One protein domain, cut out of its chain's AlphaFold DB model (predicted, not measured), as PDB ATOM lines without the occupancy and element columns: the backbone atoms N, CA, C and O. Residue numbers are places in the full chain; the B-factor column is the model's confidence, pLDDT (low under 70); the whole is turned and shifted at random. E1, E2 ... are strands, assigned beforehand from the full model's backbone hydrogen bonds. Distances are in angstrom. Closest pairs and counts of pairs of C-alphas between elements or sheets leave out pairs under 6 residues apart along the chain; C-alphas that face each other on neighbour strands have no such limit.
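AT A GLANCE: This is residues 48 to 71 and 124 to 139 of the 152 residues of an uncharacterized protein of Pararobbsia silviterrae (UniProt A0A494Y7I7). With little regular structure, this is a small slab of three short strands side by side, E2 in the middle, and loops beyond their ends, where residues 61 to 62 pair antiparallel with residues 135 to 136. The printed part has 40 residues, 12 of them in E1, E2 and E3, with no named helix: all strand, antiparallel throughout. It is only just compact, close to loose, with a radius of gyration of the C-alphas of 10.3 A and spans of 30 by 20 by 14 A.

HOW THE PARTS SIT: E1, residues 51 to 54, and E2, residues 64 to 67, form a hairpin, antiparallel at 152 degrees; N 53 and O 65 are within hydrogen-bond range at 2.9 A. E3, residues 126 to 129, is antiparallel to E2 at 157 degrees, with N 66 and O 127 within range at 2.7 A.

IN THESE COORDINATES: E1 begins at C-alpha 51 (7.858, 75.047, 48.312) and measures 10.2 A, E2 9.7 A. E3, 10.0 A, ends at C-alpha 129 (15.394, 72.054, 38.960).

THE WHOLE: The farthest C-alphas, of Lys 71 and Gly 133, are 31.3 A apart. Residues 72 to 123 are cut out, and C-alphas 71 and 124 are 11.7 A apart. Residues 48 to 49 have pLDDT under 70.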
ATOM      1  N   ASP A  48       5.338  81.461  42.974       59.12
ATOM      2  CA  ASP A  48       5.551  81.639  44.428       59.12
ATOM      3  C   ASP A  48       4.833  80.586  45.302       59.12
ATOM      4  O   ASP A  48       5.080  80.467  46.500       59.12
ATOM      5  N   SER A  49       3.919  79.806  44.716       66.38
ATOM      6  CA  SER A  49       3.164  78.758  45.414       66.38
ATOM      7  C   SER A  49       3.926  77.440  45.609       66.38
ATOM      8  O   SER A  49       3.390  76.515  46.230       66.38
ATOM      9  N   LEU A  50       5.149  77.327  45.077       76.62
ATOM     10  CA  LEU A  50       5.975  76.127  45.197       76.62
ATOM     11  C   LEU A  50       6.892  76.217  46.413       76.62
ATOM     12  O   LEU A  50       7.629  77.183  46.591       76.62
ATOM     13  N   HIS A  51       6.886  75.168  47.233       84.19
ATOM     14  CA  HIS A  51       7.858  75.047  48.312       84.19
ATOM     15  C   HIS A  51       9.163  74.480  47.747       84.19
ATOM     16  O   HIS A  51       9.158  73.380  47.192       84.19
ATOM     17  N   SER A  52      10.253  75.235  47.871       88.81
ATOM     18  CA  SER A  52      11.579  74.834  47.397       88.81
ATOM     19  C   SER A  52      12.389  74.203  48.523       88.81
ATOM     20  O   SER A  52      12.570  74.805  49.579       88.81
ATOM     21  N   GLU A  53      12.900  73.004  48.272       90.88
ATOM     22  CA  GLU A  53      13.755  72.233  49.167       90.88
ATOM     23  C   GLU A  53      15.042  71.866  48.417       90.88
ATOM     24  O   GLU A  53      15.004  71.511  47.238       90.88
ATOM     25  N   SER A  54      16.205  71.988  49.058       94.44
ATOM     26  CA  SER A  54      17.464  71.600  48.414       94.44
ATOM     27  C   SER A  54      17.522  70.081  48.256       94.44
ATOM     28  O   SER A  54      17.257  69.349  49.207       94.44
ATOM     29  N   LEU A  55      17.951  69.575  47.098       95.19
ATOM     30  CA  LEU A  55      18.179  68.134  46.938       95.19
ATOM     31  C   LEU A  55      19.250  67.619  47.907       95.19
ATOM     32  O   LEU A  55      19.180  66.472  48.349       95.19
ATOM     33  N   SER A  56      20.200  68.470  48.303       95.81
ATOM     34  CA  SER A  56      21.239  68.095  49.262       95.81
ATOM     35  C   SER A  56      20.690  67.905  50.677       95.81
ATOM     36  O   SER A  56      21.134  66.993  51.372       95.81
ATOM     37  N   SER A  57      19.687  68.689  51.098       94.50
ATOM     38  CA  SER A  57      19.118  68.584  52.452       94.50
ATOM     39  C   SER A  57      18.319  67.301  52.665       94.50
ATOM     40  O   SER A  57      18.190  66.849  53.798       94.50
ATOM     41  N   ILE A  58      17.835  66.690  51.583       91.56
ATOM     42  CA  ILE A  58      17.123  65.404  51.601       91.56
ATOM     43  C   ILE A  58      17.973  64.238  51.080       91.56
ATOM     44  O   ILE A  58      17.445  63.164  50.804       91.56
ATOM     45  N   ASN A  59      19.290  64.433  50.937       92.50
ATOM     46  CA  ASN A  59      20.226  63.419  50.443       92.50
ATOM     47  C   ASN A  59      19.809  62.819  49.077       92.50
ATOM     48  O   ASN A  59      19.862  61.608  48.852       92.50
ATOM     49  N   ARG A  60      19.342  63.683  48.168       93.12
ATOM     50  CA  ARG A  60      18.920  63.348  46.798       93.12
ATOM     51  C   ARG A  60      19.811  63.957  45.714       93.12
ATOM     52  O   ARG A  60      19.525  63.753  44.541       93.12
ATOM     53  N   GLY A  61      20.897  64.641  46.068       95.62
ATOM     54  CA  GLY A  61      21.886  65.158  45.115       95.62
ATOM     55  C   GLY A  61      22.096  66.663  45.238       95.62
ATOM     56  O   GLY A  61      22.112  67.194  46.347       95.62
ATOM     57  N   VAL A  62      22.277  67.342  44.107       97.19
ATOM     58  CA  VAL A  62      22.543  68.787  44.027       97.19
ATOM     59  C   VAL A  62      21.533  69.418  43.075       97.19
ATOM     60  O   VAL A  62      21.259  68.862  42.015       97.19
ATOM     61  N   GLY A  63      20.944  70.539  43.491       95.06
ATOM     62  CA  GLY A  63      19.828  71.205  42.819       95.06
ATOM     63  C   GLY A  63      18.659  71.428  43.778       95.06
ATOM     64  O   GLY A  63      18.818  71.358  45.000       95.06
ATOM     65  N   HIS A  64      17.465  71.676  43.238       93.12
ATOM     66  CA  HIS A  64      16.270  71.973  44.036       93.12
ATOM     67  C   HIS A  64      15.081  71.089  43.662       93.12
ATOM     68  O   HIS A  64      14.797  70.888  42.483       93.12
ATOM     69  N   MET A  65      14.335  70.636  44.668       91.81
ATOM     70  CA  MET A  65      13.011  70.047  44.520       91.81
ATOM     71  C   MET A  65      11.944  71.097  44.841       91.81
ATOM     72  O   MET A  65      11.925  71.677  45.923       91.81
ATOM     73  N   LEU A  66      11.033  71.323  43.903       88.88
ATOM     74  CA  LEU A  66       9.898  72.228  44.016       88.88
ATOM     75  C   LEU A  66       8.625  71.405  44.221       88.88
ATOM     76  O   LEU A  66       8.160  70.719  43.307       88.88
ATOM     77  N   ARG A  67       8.048  71.448  45.421       87.00
ATOM     78  CA  ARG A  67       6.815  70.720  45.747       87.00
ATOM     79  C   ARG A  67       5.592  71.543  45.365       87.00
ATOM     80  O   ARG A  67       5.493  72.721  45.715       87.00
ATOM     81  N   PHE A  68       4.639  70.909  44.686       84.25
ATOM     82  CA  PHE A  68       3.388  71.562  44.312       84.25
ATOM     83  C   PHE A  68       2.453  71.758  45.515       84.25
ATOM     84  O   PHE A  68       2.429  70.974  46.471       84.25
ATOM     85  N   GLY A  69       1.635  72.812  45.439       79.81
ATOM     86  CA  GLY A  69       0.552  73.083  46.381       79.81
ATOM     87  C   GLY A  69      -0.566  72.026  46.363       79.81
ATOM     88  O   GLY A  69      -0.438  70.940  45.803       79.81
ATOM     89  N   ALA A  70      -1.702  72.333  47.002       74.50
ATOM     90  CA  ALA A  70      -2.795  71.365  47.203       74.50
ATOM     91  C   ALA A  70      -3.415  70.899  45.888       74.50
ATOM     92  O   ALA A  70      -3.916  69.783  45.773       74.50
ATOM     93  N   LYS A  71      -3.380  71.788  44.901       78.56
ATOM     94  CA  LYS A  71      -3.861  71.548  43.557       78.56
ATOM     95  C   LYS A  71      -2.669  71.652  42.631       78.56
ATOM     96  O   LYS A  71      -1.984  72.670  42.601       78.56
ATOM     97  N   LEU A 124       3.048  64.053  46.824       79.31
ATOM     98  CA  LEU A 124       4.194  63.419  46.162       79.31
ATOM     99  C   LEU A 124       4.587  64.090  44.834       79.31
ATOM    100  O   LEU A 124       5.697  63.907  44.342       79.31
ATOM    101  N   SER A 125       3.700  64.898  44.243       86.44
ATOM    102  CA  SER A 125       4.005  65.610  42.997       86.44
ATOM    103  C   SER A 125       4.995  66.751  43.245       86.44
ATOM    104  O   SER A 125       4.712  67.675  44.012       86.44
ATOM    105  N   HIS A 126       6.120  66.714  42.539       88.44
ATOM    106  CA  HIS A 126       7.177  67.717  42.607       88.44
ATOM    107  C   HIS A 126       7.832  67.920  41.233       88.44
ATOM    108  O   HIS A 126       7.617  67.141  40.302       88.44
ATOM    109  N   MET A 127       8.627  68.977  41.110       89.31
ATOM    110  CA  MET A 127       9.515  69.243  39.980       89.31
ATOM    111  C   MET A 127      10.949  69.339  40.495       89.31
ATOM    112  O   MET A 127      11.173  69.902  41.559       89.31
ATOM    113  N   ASN A 128      11.920  68.826  39.744       91.88
ATOM    114  CA  ASN A 128      13.334  69.020  40.055       91.88
ATOM    115  C   ASN A 128      13.917  70.079  39.121       91.88
ATOM    116  O   ASN A 128      13.712  70.015  37.909       91.88
ATOM    117  N   ARG A 129      14.643  71.039  39.690       90.38
ATOM    118  CA  ARG A 129      15.394  72.054  38.960       90.38
ATOM    119  C   ARG A 129      16.878  71.767  39.126       90.38
ATOM    120  O   ARG A 129      17.389  71.807  40.245       90.38
ATOM    121  N   LEU A 130      17.521  71.472  38.002       93.56
ATOM    122  CA  LEU A 130      18.931  71.114  37.904       93.56
ATOM    123  C   LEU A 130      19.612  72.096  36.946       93.56
ATOM    124  O   LEU A 130      19.148  72.279  35.818       93.56
ATOM    125  N   GLY A 131      20.673  72.744  37.412       93.06
ATOM    126  CA  GLY A 131      21.598  73.516  36.594       93.06
ATOM    127  C   GLY A 131      22.706  72.659  35.975       93.06
ATOM    128  O   GLY A 131      22.701  71.430  36.037       93.06
ATOM    129  N   GLU A 132      23.685  73.322  35.369       96.56
ATOM    130  CA  GLU A 132      24.895  72.652  34.893       96.56
ATOM    131  C   GLU A 132      25.691  72.083  36.080       96.56
ATOM    132  O   GLU A 132      25.989  72.798  37.034       96.56
ATOM    133  N   GLY A 133      26.022  70.789  36.029       95.62
ATOM    134  CA  GLY A 133      26.735  70.087  37.106       95.62
ATOM    135  C   GLY A 133      25.852  69.584  38.257       95.62
ATOM    136  O   GLY A 133      26.324  68.788  39.069       95.62
ATOM    137  N   ASP A 134      24.577  69.981  38.300       97.25
ATOM    138  CA  ASP A 134      23.591  69.436  39.234       97.25
ATOM    139  C   ASP A 134      23.208  68.002  38.856       97.25
ATOM    140  O   ASP A 134      23.283  67.584  37.698       97.25
ATOM    141  N   TYR A 135      22.756  67.231  39.843       96.44
ATOM    142  CA  TYR A 135      22.336  65.853  39.621       96.44
ATOM    143  C   TYR A 135      21.286  65.410  40.634       96.44
ATOM    144  O   TYR A 135      21.291  65.816  41.798       96.44
ATOM    145  N   LEU A 136      20.427  64.492  40.192       95.50
ATOM    146  CA  LEU A 136      19.541  63.721  41.055       95.50
ATOM    147  C   LEU A 136      20.175  62.346  41.284       95.50
ATOM    148  O   LEU A 136      20.402  61.592  40.338       95.50
ATOM    149  N   ALA A 137      20.492  62.030  42.536       94.38
ATOM    150  CA  ALA A 137      21.083  60.751  42.904       94.38
ATOM    151  C   ALA A 137      20.094  59.600  42.666       94.38
ATOM    152  O   ALA A 137      18.883  59.754  42.862       94.38
ATOM    153  N   LEU A 138      20.618  58.427  42.293       90.81
ATOM    154  CA  LEU A 138      19.818  57.209  42.201       90.81
ATOM    155  C   LEU A 138      19.168  56.923  43.556       90.81
ATOM    156  O   LEU A 138      19.840  56.829  44.582       90.81
ATOM    157  N   HIS A 139      17.854  56.761  43.540       83.94
ATOM    158  CA  HIS A 139      17.078  56.397  44.707       83.94
ATOM    159  C   HIS A 139      15.884  55.555  44.282       83.94
ATOM    160  O   HIS A 139      15.470  55.566  43.124       83.94
TER     161      HIS A 139